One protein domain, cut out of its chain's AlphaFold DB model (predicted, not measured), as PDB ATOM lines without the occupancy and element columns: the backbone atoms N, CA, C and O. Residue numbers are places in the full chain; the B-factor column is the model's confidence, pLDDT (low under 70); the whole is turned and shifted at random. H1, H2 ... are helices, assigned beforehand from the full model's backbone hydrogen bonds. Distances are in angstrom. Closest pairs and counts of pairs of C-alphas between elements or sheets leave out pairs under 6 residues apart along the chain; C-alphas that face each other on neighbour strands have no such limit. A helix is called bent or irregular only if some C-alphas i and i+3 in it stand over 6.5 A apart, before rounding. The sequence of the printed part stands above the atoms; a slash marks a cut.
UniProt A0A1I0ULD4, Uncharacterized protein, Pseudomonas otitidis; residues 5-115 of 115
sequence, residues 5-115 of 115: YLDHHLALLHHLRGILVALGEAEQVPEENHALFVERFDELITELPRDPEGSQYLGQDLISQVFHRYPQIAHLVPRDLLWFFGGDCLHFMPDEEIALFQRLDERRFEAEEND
ATOM      1  N   TYR A   5     108.324  93.848 107.201       87.62
ATOM      2  CA  TYR A   5     107.591  93.261 106.088       87.62
ATOM      3  C   TYR A   5     107.564  94.219 104.895       87.62
ATOM      4  O   TYR A   5     107.942  93.840 103.793       87.62
ATOM      5  N   LEU A   6     107.200  95.484 105.104       90.44
ATOM      6  CA  LEU A   6     107.181  96.485 104.038       90.44
ATOM      7  C   LEU A   6     108.584  96.774 103.482       90.44
ATOM      8  O   LEU A   6     108.752  96.845 102.267       90.44
ATOM      9  N   ASP A   7     109.592  96.878 104.349       92.56
ATOM     10  CA  ASP A   7     110.984  97.114 103.944       92.56
ATOM     11  C   ASP A   7     111.505  95.990 103.030       92.56
ATOM     12  O   ASP A   7     112.200  96.248 102.045       92.56
ATOM     13  N   HIS A   8     111.122  94.740 103.313       93.44
ATOM     14  CA  HIS A   8     111.435  93.601 102.455       93.44
ATOM     15  C   HIS A   8     110.809  93.745 101.058       93.44
ATOM     16  O   HIS A   8     111.511  93.614 100.055       93.44
ATOM     17  N   HIS A   9     109.517  94.076 100.977       94.44
ATOM     18  CA  HIS A   9     108.830  94.248  99.690       94.44
ATOM     19  C   HIS A   9     109.366  95.450  98.904       94.44
ATOM     20  O   HIS A   9     109.514  95.365  97.685       94.44
ATOM     21  N   LEU A  10     109.758  96.534  99.578       95.44
ATOM     22  CA  LEU A  10     110.441  97.661  98.938       95.44
ATOM     23  C   LEU A  10     111.787  97.246  98.335       95.44
ATOM     24  O   LEU A  10     112.094  97.629  97.206       95.44
ATOM     25  N   ALA A  11     112.573  96.416  99.025       96.25
ATOM     26  CA  ALA A  11     113.821  95.890  98.470       96.25
ATOM     27  C   ALA A  11     113.580  95.037  97.209       96.25
ATOM     28  O   ALA A  11     114.319  95.160  96.229       96.25
ATOM     29  N   LEU A  12     112.520  94.221  97.201       96.50
ATOM     30  CA  LEU A  12     112.107  93.441  96.030       96.50
ATOM     31  C   LEU A  12     111.661  94.336  94.862       96.50
ATOM     32  O   LEU A  12     112.057  94.091  93.720       96.50
ATOM     33  N   LEU A  13     110.899  95.401  95.137       96.62
ATOM     34  CA  LEU A  13     110.516  96.399  94.134       96.62
ATOM     35  C   LEU A  13     111.747  97.100  93.548       96.62
ATOM     36  O   LEU A  13     111.872  97.196  92.330       96.62
ATOM     37  N   HIS A  14     112.698  97.523  94.381       96.81
ATOM     38  CA  HIS A  14     113.949  98.121  93.912       96.81
ATOM     39  C   HIS A  14     114.762  97.171  93.027       96.81
ATOM     40  O   HIS A  14     115.331  97.602  92.022       96.81
ATOM     41  N   HIS A  15     114.803  95.881  93.371       96.19
ATOM     42  CA  HIS A  15     115.461  94.878  92.541       96.19
ATOM     43  C   HIS A  15     114.787  94.758  91.168       96.19
ATOM     44  O   HIS A  15     115.465  94.844  90.141       96.19
ATOM     45  N   LEU A  16     113.455  94.642  91.140       96.00
ATOM     46  CA  LEU A  16     112.686  94.564  89.899       96.00
ATOM     47  C   LEU A  16     112.852  95.829  89.043       96.00
ATOM     48  O   LEU A  16     113.059  95.734  87.834       96.00
ATOM     49  N   ARG A  17     112.859  97.012  89.668       95.94
ATOM     50  CA  ARG A  17     113.149  98.293  89.009       95.94
ATOM     51  C   ARG A  17     114.522  98.294  88.336       95.94
ATOM     52  O   ARG A  17     114.644  98.755  87.206       95.94
ATOM     53  N   GLY A  18     115.549  97.749  88.991       95.00
ATOM     54  CA  GLY A  18     116.883  97.609  88.398       95.00
ATOM     55  C   GLY A  18     116.882  96.757  87.124       95.00
ATOM     56  O   GLY A  18     117.511  97.130  86.136       95.00
ATOM     57  N   ILE A  19     116.123  95.657  87.118       93.19
ATOM     58  CA  ILE A  19     115.945  94.808  85.930       93.19
ATOM     59  C   ILE A  19     115.230  95.585  84.817       93.19
ATOM     60  O   ILE A  19     115.660  95.536  83.668       93.19
ATOM     61  N   LEU A  20     114.166  96.324  85.149       91.81
ATOM     62  CA  LEU A  20     113.413  97.126  84.182       91.81
ATOM     63  C   LEU A  20     114.301  98.177  83.503       91.81
ATOM     64  O   LEU A  20     114.292  98.258  82.281       91.81
ATOM     65  N   VAL A  21     115.118  98.909  84.265       92.38
ATOM     66  CA  VAL A  21     116.063  99.894  83.709       92.38
ATOM     67  C   VAL A  21     117.067  99.228  82.764       92.38
ATOM     68  O   VAL A  21     117.268  99.707  81.650       92.38
ATOM     69  N   ALA A  22     117.638  98.087  83.160       90.38
ATOM     70  CA  ALA A  22     118.585  97.353  82.322       90.38
ATOM     71  C   ALA A  22     117.956  96.854  81.005       90.38
ATOM     72  O   ALA A  22     118.635  96.782  79.981       90.38
ATOM     73  N   LEU A  23     116.657  96.525  81.001       87.31
ATOM     74  CA  LEU A  23     115.931  96.169  79.776       87.31
ATOM     75  C   LEU A  23     115.752  97.359  78.829       87.31
ATOM     76  O   LEU A  23     115.828  97.172  77.615       87.31
ATOM     77  N   GLY A  24     115.501  98.554  79.374       83.81
ATOM     78  CA  GLY A  24     115.408  99.789  78.598       83.81
ATOM     79  C   GLY A  24     116.723 100.123  77.897       83.81
ATOM     80  O   GLY A  24     116.726 100.386  76.698       83.81
ATOM     81  N   GLU A  25     117.845 100.013  78.613       82.81
ATOM     82  CA  GLU A  25     119.192 100.230  78.059       82.81
ATOM     83  C   GLU A  25     119.568  99.211  76.972       82.81
ATOM     84  O   GLU A  25     120.350  99.513  76.075       82.81
ATOM     85  N   ALA A  26     119.001  98.004  77.024       81.25
ATOM     86  CA  ALA A  26     119.229  96.954  76.034       81.25
ATOM     87  C   ALA A  26     118.389  97.108  74.743       81.25
ATOM     88  O   ALA A  26     118.349  96.170  73.944       81.25
ATOM     89  N   GLU A  27     117.702  98.245  74.542       66.12
ATOM     90  CA  GLU A  27     116.891  98.602  73.356       66.12
ATOM     91  C   GLU A  27     115.805  97.573  72.960       66.12
ATOM     92  O   GLU A  27     115.297  97.569  71.839       66.12
ATOM     93  N   GLN A  28     115.377  96.693  73.872       63.81
ATOM     94  CA  GLN A  28     114.386  95.652  73.548       63.81
ATOM     95  C   GLN A  28     112.932  96.161  73.510       63.81
ATOM     96  O   GLN A  28     112.011  95.379  73.263       63.81
ATOM     97  N   VAL A  29     112.695  97.449  73.794       65.62
ATOM     98  CA  VAL A  29     111.363  98.020  74.050       65.62
ATOM     99  C   VAL A  29     111.288  99.450  73.494       65.62
ATOM    100  O   VAL A  29     112.256 100.190  73.637       65.62
ATOM    101  N   PRO A  30     110.151  99.888  72.913       71.12
ATOM    102  CA  PRO A  30     109.960 101.285  72.518       71.12
ATOM    103  C   PRO A  30     110.197 102.250  73.691       71.12
ATOM    104  O   PRO A  30     109.535 102.145  74.730       71.12
ATOM    105  N   GLU A  31     111.127 103.182  73.492       66.62
ATOM    106  CA  GLU A  31     111.775 103.993  74.532       66.62
ATOM    107  C   GLU A  31     110.788 104.896  75.301       66.62
ATOM    108  O   GLU A  31     110.748 104.870  76.531       66.62
ATOM    109  N   GLU A  32     109.896 105.603  74.593       72.06
ATOM    110  CA  GLU A  32     108.960 106.576  75.190       72.06
ATOM    111  C   GLU A  32     107.996 105.938  76.200       72.06
ATOM    112  O   GLU A  32     107.814 106.425  77.316       72.06
ATOM    113  N   ASN A  33     107.400 104.799  75.844       80.00
ATOM    114  CA  ASN A  33     106.467 104.118  76.734       80.00
ATOM    115  C   ASN A  33     107.195 103.442  77.907       80.00
ATOM    116  O   ASN A  33     106.549 103.091  78.893       80.00
ATOM    117  N   HIS A  34     108.481 103.103  77.752       88.25
ATOM    118  CA  HIS A  34     109.254 102.405  78.782       88.25
ATOM    119  C   HIS A  34     109.705 103.379  79.868       88.25
ATOM    120  O   HIS A  34     109.493 103.094  81.044       88.25
ATOM    121  N   ALA A  35     110.219 104.546  79.477       89.19
ATOM    122  CA  ALA A  35     110.598 105.604  80.409       89.19
ATOM    123  C   ALA A  35     109.427 105.990  81.329       89.19
ATOM    124  O   ALA A  35     109.569 105.948  82.549       89.19
ATOM    125  N   LEU A  36     108.236 106.225  80.760       91.25
ATOM    126  CA  LEU A  36     107.033 106.539  81.541       91.25
ATOM    127  C   LEU A  36     106.636 105.410  82.510       91.25
ATOM    128  O   LEU A  36     106.147 105.663  83.609       91.25
ATOM    129  N   PHE A  37     106.825 104.152  82.105       92.94
ATOM    130  CA  PHE A  37     106.543 103.009  82.972       92.94
ATOM    131  C   PHE A  37     107.502 102.965  84.167       92.94
ATOM    132  O   PHE A  37     107.062 102.753  85.293       92.94
ATOM    133  N   VAL A  38     108.796 103.196  83.930       93.38
ATOM    134  CA  VAL A  38     109.812 103.255  84.990       93.38
ATOM    135  C   VAL A  38     109.540 104.421  85.944       93.38
ATOM    136  O   VAL A  38     109.601 104.224  87.152       93.38
ATOM    137  N   GLU A  39     109.154 105.595  85.435       94.25
ATOM    138  CA  GLU A  39     108.774 106.743  86.273       94.25
ATOM    139  C   GLU A  39     107.585 106.429  87.192       94.25
ATOM    140  O   GLU A  39     107.637 106.701  88.390       94.25
ATOM    141  N   ARG A  40     106.532 105.788  86.667       95.00
ATOM    142  CA  ARG A  40     105.390 105.338  87.484       95.00
ATOM    143  C   ARG A  40     105.782 104.284  88.516       95.00
ATOM    144  O   ARG A  40     105.225 104.245  89.611       95.00
ATOM    145  N   PHE A  41     106.732 103.422  88.177       96.00
ATOM    146  CA  PHE A  41     107.262 102.434  89.111       96.00
ATOM    147  C   PHE A  41     108.048 103.099  90.254       96.00
ATOM    148  O   PHE A  41     107.942 102.677  91.404       96.00
ATOM    149  N   ASP A  42     108.781 104.175  89.960       96.12
ATOM    150  CA  ASP A  42     109.471 104.991  90.966       96.12
ATOM    151  C   ASP A  42     108.493 105.752  91.876       96.12
ATOM    152  O   ASP A  42     108.723 105.855  93.087       96.12
ATOM    153  N   GLU A  43     107.375 106.226  91.321       95.50
ATOM    154  CA  GLU A  43     106.269 106.803  92.093       95.50
ATOM    155  C   GLU A  43     105.690 105.778  93.079       95.50
ATOM    156  O   GLU A  43     105.599 106.072  94.270       95.50
ATOM    157  N   LEU A  44     105.411 104.546  92.632       96.00
ATOM    158  CA  LEU A  44     104.946 103.467  93.513       96.00
ATOM    159  C   LEU A  44     105.915 103.219  94.675       96.00
ATOM    160  O   LEU A  44     105.485 103.149  95.823       96.00
ATOM    161  N   ILE A  45     107.217 103.091  94.402       95.94
ATOM    162  CA  ILE A  45     108.230 102.860  95.447       95.94
ATOM    163  C   ILE A  45     108.239 104.000  96.479       95.94
ATOM    164  O   ILE A  45     108.470 103.764  97.666       95.94
ATOM    165  N   THR A  46     107.983 105.231  96.034       95.25
ATOM    166  CA  THR A  46     107.976 106.426  96.885       95.25
ATOM    167  C   THR A  46     106.698 106.542  97.719       95.25
ATOM    168  O   THR A  46     106.770 106.902  98.898       95.25
ATOM    169  N   GLU A  47     105.541 106.228  97.136       94.12
ATOM    170  CA  GLU A  47     104.233 106.373  97.782       94.12
ATOM    171  C   GLU A  47     103.858 105.179  98.662       94.12
ATOM    172  O   GLU A  47     103.250 105.375  99.713       94.12
ATOM    173  N   LEU A  48     104.303 103.961  98.334       93.81
ATOM    174  CA  LEU A  48     104.002 102.756  99.112       93.81
ATOM    175  C   LEU A  48     104.328 102.872 100.619       93.81
ATOM    176  O   LEU A  48     103.496 102.458 101.423       93.81
ATOM    177  N   PRO A  49     105.467 103.442 101.069       93.06
ATOM    178  CA  PRO A  49     105.721 103.653 102.498       93.06
ATOM    179  C   PRO A  49     104.915 104.796 103.131       93.06
ATOM    180  O   PRO A  49     104.870 104.895 104.359       93.06
ATOM    181  N   ARG A  50     104.316 105.678 102.326       92.94
ATOM    182  CA  ARG A  50     103.546 106.845 102.781       92.94
ATOM    183  C   ARG A  50     102.064 106.508 102.916       92.94
ATOM    184  O   ARG A  50     101.455 106.879 103.916       92.94
ATOM    185  N   ASP A  51     101.528 105.796 101.930       93.38
ATOM    186  CA  ASP A  51     100.145 105.333 101.858       93.38
ATOM    187  C   ASP A  51     100.083 103.917 101.242       93.38
ATOM    188  O   ASP A  51      99.857 103.766 100.035       93.38
ATOM    189  N   PRO A  52     100.317 102.863 102.051       89.44
ATOM    190  CA  PRO A  52     100.301 101.485 101.570       89.44
ATOM    191  C   PRO A  52      98.956 101.069 100.963       89.44
ATOM    192  O   PRO A  52      98.939 100.397  99.935       89.44
ATOM    193  N   GLU A  53      97.842 101.485 101.576       89.50
ATOM    194  CA  GLU A  53      96.491 101.143 101.120       89.50
ATOM    195  C   GLU A  53      96.167 101.844  99.795       89.50
ATOM    196  O   GLU A  53      95.734 101.193  98.841       89.50
ATOM    197  N   GLY A  54      96.438 103.151  99.691       91.50
ATOM    198  CA  GLY A  54      96.225 103.907  98.453       91.50
ATOM    199  C   GLY A  54      97.123 103.449  97.300       91.50
ATOM    200  O   GLY A  54      96.712 103.474  96.137       91.50
ATOM    201  N   SER A  55      98.322 102.954  97.613       93.56
ATOM    202  CA  SER A  55      99.290 102.458  96.626       93.56
ATOM    203  C   SER A  55      99.019 101.026  96.160       93.56
ATOM    204  O   SER A  55      99.633 100.565  95.195       93.56
ATOM    205  N   GLN A  56      98.106 100.299  96.809       91.44
ATOM    206  CA  GLN A  56      97.908  98.873  96.553       91.44
ATOM    207  C   GLN A  56      97.363  98.600  95.146       91.44
ATOM    208  O   GLN A  56      97.865  97.717  94.451       91.44
ATOM    209  N   TYR A  57      96.403  99.408  94.685       93.06
ATOM    210  CA  TYR A  57      95.862  99.305  93.326       93.06
ATOM    211  C   TYR A  57      96.908  99.659  92.259       93.06
ATOM    212  O   TYR A  57      97.049  98.942  91.270       93.06
ATOM    213  N   LEU A  58      97.685 100.727  92.484       94.00
ATOM    214  CA  LEU A  58      98.778 101.119  91.590       94.00
ATOM    215  C   LEU A  58      99.820  99.998  91.473       94.00
ATOM    216  O   LEU A  58     100.269  99.679  90.376       94.00
ATOM    217  N   GLY A  59     100.168  99.370  92.596       94.75
ATOM    218  CA  GLY A  59     101.068  98.224  92.622       94.75
ATOM    219  C   GLY A  59     100.539  97.036  91.825       94.75
ATOM    220  O   GLY A  59     101.264  96.503  90.988       94.75
ATOM    221  N   GLN A  60      99.270  96.662  92.018       95.12
ATOM    222  CA  GLN A  60      98.650  95.566  91.265       95.12
ATOM    223  C   GLN A  60      98.650  95.823  89.753       95.12
ATOM    224  O   GLN A  60      99.006  94.932  88.976       95.12
ATOM    225  N   ASP A  61      98.290  97.038  89.337       94.94
ATOM    226  CA  ASP A  61      98.270  97.436  87.929       94.94
ATOM    227  C   ASP A  61      99.679  97.390  87.320       94.94
ATOM    228  O   ASP A  61      99.899  96.758  86.283       94.94
ATOM    229  N   LEU A  62     100.671  97.978  87.998       95.06
ATOM    230  CA  LEU A  62     102.051  97.998  87.517       95.06
ATOM    231  C   LEU A  62     102.660  96.597  87.441       95.06
ATOM    232  O   LEU A  62     103.274  96.263  86.427       95.06
ATOM    233  N   ILE A  63     102.473  95.757  88.463       95.25
ATOM    234  CA  ILE A  63     102.967  94.376  88.444       95.25
ATOM    235  C   ILE A  63     102.296  93.583  87.322       95.25
ATOM    236  O   ILE A  63     102.992  92.921  86.554       95.25
ATOM    237  N   SER A  64     100.982  93.713  87.142       94.12
ATOM    238  CA  SER A  64     100.278  93.074  86.025       94.12
ATOM    239  C   SER A  64     100.838  93.532  84.678       94.12
ATOM    240  O   SER A  64     101.100  92.712  83.796       94.12
ATOM    241  N   GLN A  65     101.099  94.829  84.506       93.12
ATOM    242  CA  GLN A  65     101.732  95.357  83.299       93.12
ATOM    243  C   GLN A  65     103.137  94.784  83.066       93.12
ATOM    244  O   GLN A  65     103.496  94.582  81.904       93.12
ATOM    245  N   VAL A  66     103.909  94.454  84.112       93.50
ATOM    246  CA  VAL A  66     105.214  93.788  83.945       93.50
ATOM    247  C   VAL A  66     105.064  92.457  83.205       93.50
ATOM    248  O   VAL A  66     105.810  92.213  82.257       93.50
ATOM    249  N   PHE A  67     104.078  91.628  83.562       92.75
ATOM    250  CA  PHE A  67     103.844  90.338  82.897       92.75
ATOM    251  C   PHE A  67     103.414  90.490  81.438       92.75
ATOM    252  O   PHE A  67     103.872  89.739  80.577       92.75
ATOM    253  N   HIS A  68     102.555  91.469  81.145       90.62
ATOM    254  CA  HIS A  68     102.067  91.702  79.784       90.62
ATOM    255  C   HIS A  68     103.139  92.305  78.877       90.62
ATOM    256  O   HIS A  68     103.228  91.966  77.697       90.62
ATOM    257  N   ARG A  69     103.938  93.229  79.418       89.19
ATOM    258  CA  ARG A  69     104.867  94.044  78.639       89.19
ATOM    259  C   ARG A  69     106.267  93.453  78.552       89.19
ATOM    260  O   ARG A  69     106.933  93.641  77.536       89.19
ATOM    261  N   TYR A  70     106.702  92.754  79.594       90.75
ATOM    262  CA  TYR A  70     108.032  92.158  79.677       90.75
ATOM    263  C   TYR A  70     107.946  90.655  79.997       90.75
ATOM    264  O   TYR A  70     108.494  90.199  81.006       90.75
ATOM    265  N   PRO A  71     107.291  89.845  79.139       89.31
ATOM    266  CA  PRO A  71     107.145  88.406  79.368       89.31
ATOM    267  C   PRO A  71     108.496  87.692  79.537       89.31
ATOM    268  O   PRO A  71     108.587  86.691  80.246       89.31
ATOM    269  N   GLN A  72     109.572  88.231  78.955       89.19
ATOM    270  CA  GLN A  72     110.929  87.708  79.096       89.19
ATOM    271  C   GLN A  72     111.474  87.767  80.531       89.19
ATOM    272  O   GLN A  72     112.317  86.944  80.872       89.19
ATOM    273  N   ILE A  73     110.985  88.679  81.381       91.00
ATOM    274  CA  ILE A  73     111.376  88.770  82.801       91.00
ATOM    275  C   ILE A  73     110.259  88.358  83.761       91.00
ATOM    276  O   ILE A  73     110.448  88.453  84.969       91.00
ATOM    277  N   ALA A  74     109.124  87.857  83.266       90.62
ATOM    278  CA  ALA A  74     108.013  87.404  84.108       90.62
ATOM    279  C   ALA A  74     108.470  86.411  85.195       90.62
ATOM    280  O   ALA A  74     108.063  86.494  86.349       90.62
ATOM    281  N   HIS A  75     109.397  85.512  84.852       90.56
ATOM    282  CA  HIS A  75     109.958  84.538  85.787       90.56
ATOM    283  C   HIS A  75     110.882  85.150  86.855       90.56
ATOM    284  O   HIS A  75     111.140  84.488  87.860       90.56
ATOM    285  N   LEU A  76     111.361  86.383  86.660       93.44
ATOM    286  CA  LEU A  76     112.194  87.126  87.609       93.44
ATOM    287  C   LEU A  76     111.364  87.938  88.611       93.44
ATOM    288  O   LEU A  76     111.925  88.421  89.591       93.44
ATOM    289  N   VAL A  77     110.049  88.085  88.397       94.19
ATOM    290  CA  VAL A  77     109.168  88.790  89.336       94.19
ATOM    291  C   VAL A  77     109.086  87.996  90.651       94.19
ATOM    292  O   VAL A  77     108.691  86.827  90.633       94.19
ATOM    293  N   PRO A  78     109.461  88.581  91.802       93.81
ATOM    294  CA  PRO A  78     109.382  87.899  93.092       93.81
ATOM    295  C   PRO A  78     107.949  87.489  93.452       93.81
ATOM    296  O   PRO A  78     107.018  88.282  93.323       93.81
ATOM    297  N   ARG A  79     107.774  86.258  93.943       94.19
ATOM    298  CA  ARG A  79     106.451  85.704  94.299       94.19
ATOM    299  C   ARG A  79     105.881  86.392  95.534       94.19
ATOM    300  O   ARG A  79     104.682  86.630  95.585       94.19
ATOM    301  N   ASP A  80     106.751  86.819  96.447       93.38
ATOM    302  CA  ASP A  80     106.375  87.649  97.591       93.38
ATOM    303  C   ASP A  80     105.692  88.956  97.159       93.38
ATOM    304  O   ASP A  80     104.738  89.371  97.800       93.38
ATOM    305  N   LEU A  81     106.083  89.574  96.031       94.88
ATOM    306  CA  LEU A  81     105.369  90.753  95.515       94.88
ATOM    307  C   LEU A  81     103.956  90.402  95.036       94.88
ATOM    308  O   LEU A  81     103.029  91.175  95.265       94.88
ATOM    309  N   LEU A  82     103.781  89.244  94.392       94.81
ATOM    310  CA  LEU A  82     102.462  88.786  93.947       94.81
ATOM    311  C   LEU A  82     101.536  88.531  95.138       94.81
ATOM    312  O   LEU A  82     100.377  88.938  95.112       94.81
ATOM    313  N   TRP A  83     102.069  87.904  96.189       94.44
ATOM    314  CA  TRP A  83     101.357  87.676  97.444       94.44
ATOM    315  C   TRP A  83     101.031  88.990  98.166       94.44
ATOM    316  O   TRP A  83      99.899  89.199  98.588       94.44
ATOM    317  N   PHE A  84     102.002  89.904  98.245       93.62
ATOM    318  CA  PHE A  84     101.876  91.202  98.906       93.62
ATOM    319  C   PHE A  84     100.803  92.094  98.290       93.62
ATOM    320  O   PHE A  84      99.971  92.651  99.006       93.62
ATOM    321  N   PHE A  85     100.816  92.243  96.964       94.25
ATOM    322  CA  PHE A  85      99.811  93.049  96.282       94.25
ATOM    323  C   PHE A  85      98.467  92.329  96.198       94.25
ATOM    324  O   PHE A  85      97.430  92.990  96.280       94.25
ATOM    325  N   GLY A  86      98.470  90.997  96.092       92.50
ATOM    326  CA  GLY A  86      97.259  90.190  96.025       92.50
ATOM    327  C   GLY A  86      96.395  90.514  94.800       92.50
ATOM    328  O   GLY A  86      96.871  91.053  93.797       92.50
ATOM    329  N   GLY A  87      95.103  90.181  94.883       90.12
ATOM    330  CA  GLY A  87      94.130  90.481  93.827       90.12
ATOM    331  C   GLY A  87      94.533  89.878  92.481       90.12
ATOM    332  O   GLY A  87      94.872  88.696  92.406       90.12
ATOM    333  N   ASP A  88      94.559  90.711  91.439       89.25
ATOM    334  CA  ASP A  88      94.915  90.292  90.078       89.25
ATOM    335  C   ASP A  88      96.344  89.727  89.982       89.25
ATOM    336  O   ASP A  88      96.617  88.877  89.135       89.25
ATOM    337  N   CYS A  89      97.255  90.106  90.889       93.06
ATOM    338  CA  CYS A  89      98.622  89.577  90.883       93.06
ATOM    339  C   CYS A  89      98.682  88.070  91.171       93.06
ATOM    340  O   CYS A  89      99.587  87.385  90.691       93.06
ATOM    341  N   LEU A  90      97.709  87.537  91.918       92.62
ATOM    342  CA  LEU A  90      97.653  86.110  92.237       92.62
ATOM    343  C   LEU A  90      97.357  85.254  91.003       92.62
ATOM    344  O   LEU A  90      97.725  84.087  90.983       92.62
ATOM    345  N   HIS A  91      96.784  85.827  89.941       92.12
ATOM    346  CA  HIS A  91      96.563  85.111  88.683       92.12
ATOM    347  C   HIS A  91      97.870  84.732  87.973       92.12
ATOM    348  O   HIS A  91      97.871  83.842  87.122       92.12
ATOM    349  N   PHE A  92      98.985  85.387  88.315       90.75
ATOM    350  CA  PHE A  92     100.317  85.048  87.808       90.75
ATOM    351  C   PHE A  92     101.054  84.032  88.692       90.75
ATOM    352  O   PHE A  92     102.185  83.660  88.377       90.75
ATOM    353  N   MET A  93     100.426  83.576  89.780       91.44
ATOM    354  CA  MET A  93     100.947  82.560  90.684       91.44
ATOM    355  C   MET A  93     100.188  81.233  90.466       91.44
ATOM    356  O   MET A  93      98.960  81.226  90.496       91.44
ATOM    357  N   PRO A  94     100.869  80.095  90.248       90.62
ATOM    358  CA  PRO A  94     100.230  78.784  90.193       90.62
ATOM    359  C   PRO A  94      99.572  78.412  91.526       90.62
ATOM    360  O   PRO A  94     100.100  78.723  92.595       90.62
ATOM    361  N   ASP A  95      98.489  77.637  91.466       90.06
ATOM    362  CA  ASP A  95      97.734  77.195  92.649       90.06
ATOM    363  C   ASP A  95      98.611  76.491  93.704       90.06
ATOM    364  O   ASP A  95      98.389  76.637  94.906       90.06
ATOM    365  N   GLU A  96      99.640  75.751  93.277       91.06
ATOM    366  CA  GLU A  96     100.588  75.089  94.183       91.06
ATOM    367  C   GLU A  96     101.427  76.090  94.998       91.06
ATOM    368  O   GLU A  96     101.683  75.855  96.183       91.06
ATOM    369  N   GLU A  97     101.832  77.207  94.382       90.88
ATOM    370  CA  GLU A  97     102.547  78.291  95.064       90.88
ATOM    371  C   GLU A  97     101.591  79.022  96.018       90.88
ATOM    372  O   GLU A  97     101.940  79.221  97.180       90.88
ATOM    373  N   ILE A  98     100.351  79.303  95.599       90.06
ATOM    374  CA  ILE A  98      99.324  79.909  96.468       90.06
ATOM    375  C   ILE A  98      99.097  79.046  97.718       90.06
ATOM    376  O   ILE A  98      99.146  79.546  98.842       90.06
ATOM    377  N   ALA A  99      98.924  77.732  97.549       91.19
ATOM    378  CA  ALA A  99      98.732  76.801  98.660       91.19
ATOM    379  C   ALA A  99      99.974  76.679  99.565       91.19
ATOM    380  O   ALA A  99      99.870  76.321 100.741       91.19
ATOM    381  N   LEU A 100     101.178  76.913  99.038       90.94
ATOM    382  CA  LEU A 100     102.396  76.976  99.845       90.94
ATOM    383  C   LEU A 100     102.436  78.253 100.692       90.94
ATOM    384  O   LEU A 100     102.719  78.158 101.886       90.94
ATOM    385  N   PHE A 101     102.140  79.407 100.093       91.12
ATOM    386  CA  PHE A 101     102.120  80.699 100.780       91.12
ATOM    387  C   PHE A 101     101.035  80.751 101.863       91.12
ATOM    388  O   PHE A 101     101.341  81.109 102.997       91.12
ATOM    389  N   GLN A 102      99.830  80.246 101.583       88.94
ATOM    390  CA  GLN A 102      98.769  80.098 102.590       88.94
ATOM    391  C   GLN A 102      99.240  79.292 103.809       88.94
ATOM    392  O   GLN A 102      99.134  79.758 104.940       88.94
ATOM    393  N   ARG A 103      99.867  78.127 103.593       89.94
ATOM    394  CA  ARG A 103     100.409  77.292 104.683       89.94
ATOM    395  C   ARG A 103     101.589  77.924 105.425       89.94
ATOM    396  O   ARG A 103     101.944  77.474 106.516       89.94
ATOM    397  N   LEU A 104     102.305  78.864 104.812       88.56
ATOM    398  CA  LEU A 104     103.368  79.610 105.489       88.56
ATOM    399  C   LEU A 104     102.769  80.657 106.423       88.56
ATOM    400  O   LEU A 104     103.225  80.756 107.560       88.56
ATOM    401  N   ASP A 105     101.738  81.367 105.975       85.50
ATOM    402  CA  ASP A 105     101.039  82.361 106.788       85.50
ATOM    403  C   ASP A 105     100.265  81.715 107.942       85.50
ATOM    404  O   ASP A 105     100.388  82.172 109.076       85.50
ATOM    405  N   GLU A 106      99.581  80.589 107.709       87.06
ATOM    406  CA  GLU A 106      98.936  79.803 108.774       87.06
ATOM    407  C   GLU A 106      99.942  79.401 109.862       87.06
ATOM    408  O   GLU A 106      99.696  79.607 111.046       87.06
ATOM    409  N   ARG A 107     101.125  78.909 109.474       84.00
ATOM    410  CA  ARG A 107     102.178  78.538 110.433       84.00
ATOM    411  C   ARG A 107     102.772  79.730 111.178       84.00
ATOM    412  O   ARG A 107     103.206  79.562 112.314       84.00
ATOM    413  N   ARG A 108     102.845  80.908 110.548       82.50
ATOM    414  CA  ARG A 108     103.265  82.144 111.226       82.50
ATOM    415  C   ARG A 108     102.242  82.533 112.285       82.50
ATOM    416  O   ARG A 108     102.631  82.763 113.422       82.50
ATOM    417  N   PHE A 109     100.960  82.497 111.934       78.81
ATOM    418  CA  PHE A 109      99.874  82.798 112.858       78.81
ATOM    419  C   PHE A 109      99.824  81.809 114.033       78.81
ATOM    420  O   PHE A 109      99.786  82.224 115.186       78.81
ATOM    421  N   GLU A 110      99.935  80.503 113.770       78.31
ATOM    422  CA  GLU A 110      99.987  79.471 114.818       78.31
ATOM    423  C   GLU A 110     101.190  79.634 115.762       78.31
ATOM    424  O   GLU A 110     101.102  79.287 116.941       78.31
ATOM    425  N   ALA A 111     102.327  80.124 115.263       77.88
ATOM    426  CA  ALA A 111     103.498  80.401 116.091       77.88
ATOM    427  C   ALA A 111     103.318  81.667 116.944       77.88
ATOM    428  O   ALA A 111     103.789  81.692 118.074       77.88
ATOM    429  N   GLU A 112     102.627  82.683 116.421       72.06
ATOM    430  CA  GLU A 112     102.299  83.921 117.137       72.06
ATOM    431  C   GLU A 112     101.204  83.726 118.198       72.06
ATOM    432  O   GLU A 112     101.223  84.413 119.213       72.06
ATOM    433  N   GLU A 113     100.265  82.792 118.005       72.88
ATOM    434  CA  GLU A 113      99.232  82.467 119.006       72.88
ATOM    435  C   GLU A 113      99.733  81.574 120.156       72.88
ATOM    436  O   GLU A 113      99.105  81.529 121.215       72.88
ATOM    437  N   ASN A 114     100.827  80.831 119.956       63.06
ATOM    438  CA  ASN A 114     101.374  79.896 120.948       63.06
ATOM    439  C   ASN A 114     102.508  80.483 121.817       63.06
ATOM    440  O   ASN A 114     103.067  79.739 122.631       63.06
ATOM    441  N   ASP A 115     102.836  81.768 121.662       51.75
ATOM    442  CA  ASP A 115     103.820  82.526 122.462       51.75
ATOM    443  C   ASP A 115     103.116  83.585 123.341       51.75
ATOM    444  O   ASP A 115     103.554  83.801 124.498       51.75
TER     445      ASP A 115
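Overview. This is residues 5 to 115 of the 115 residues of an uncharacterized protein of Pseudomonas otitidis (UniProt A0A1I0ULD4). The longest helix, H1, forms a helical hairpin with H2, and H3 folds back on H2, so that these three helices make a small triangular bundle in which H1 and H3 are near each other. The short helices H4, H5 and H6 lie at the open side of the triangle away from H2, with H5 packing on both H1 and H3; from there H7 leads away as an arm, and its residues 103 to 113 stick out with the tail to 115. The printed part has 111 residues with seven named helices, H1 to H7 in chain order, and no named strand; the class is all helix. It is only just compact, close to loose, with a radius of gyration of the C-alphas of 15.3 A, and is elongated, spanning 53 by 31 by 20 A, with the arm adding to the length.

Along the chain. H1, residues 5 to 25, is 31.1 A long and begins at C-alpha 5 (107.591, 93.261, 106.088). H2 is residues 31 to 47, 24.6 A; H3 is residues 52 to 69, 24.5 A, beginning at C-alpha 52 (100.301, 101.485, 101.570). H4 is residues 71 to 76, H5 residues 79 to 85 and H6 residues 87 to 92. H7, residues 95 to 113, is 26.9 A long and ends at C-alpha 113 (99.232, 82.467, 119.006). H3 has a kink of 26 degrees near residue 59 and is only just irregular, C-alphas 54 and 57 being 6.9 A apart; H4 is irregular, C-alphas 72 and 75 being 7.5 A apart.

Arrangement. H3 is the hub, touching four helices. H1 and H2 touch at a shallow tilt of 14 degrees, opposite ways; their closest C-alphas, Leu 10 and Ile 45, are 6.6 A apart. H2 and H3, also a hairpin, touch closest at C-alphas Glu 47 and Ser 55, 6.4 A. H5 touches H1 at C-alphas His 9 and Leu 81, 6.5 A, and H3 at Gln 60 and Phe 85, 5.7 A. H6 touches H3 the same way, at a shallow tilt of 28 degrees, closest at C-alphas Gln 60 and Cys 89, 6.0 A. H3 and H4 only just touch, only at the corner, with 3 pairs of C-alphas within 8 A, closest Phe 67 and Ala 74, 5.2 A. H7 is close to H5 but not clearly touching, C-alphas Trp 83 and Phe 101 being 7.8 A apart. Every O i to N i+4 pair is within hydrogen-bond range in H1, H2, H5 and H7; H3 has 12 of 14, H4 0 of 2 with 2 of 3 O i to N i+3 pairs, and H6 0 of 2 with 3 of 3.

Size, cuts and confidence. The C-alphas farthest apart, Pro 30 and Asp 115, are 53.7 A apart. The printed part has no cut, and its links are tight. The mean pLDDT of the printed part is 89.3; residues 27 to 29, 31 and 114 to 115 are under 70.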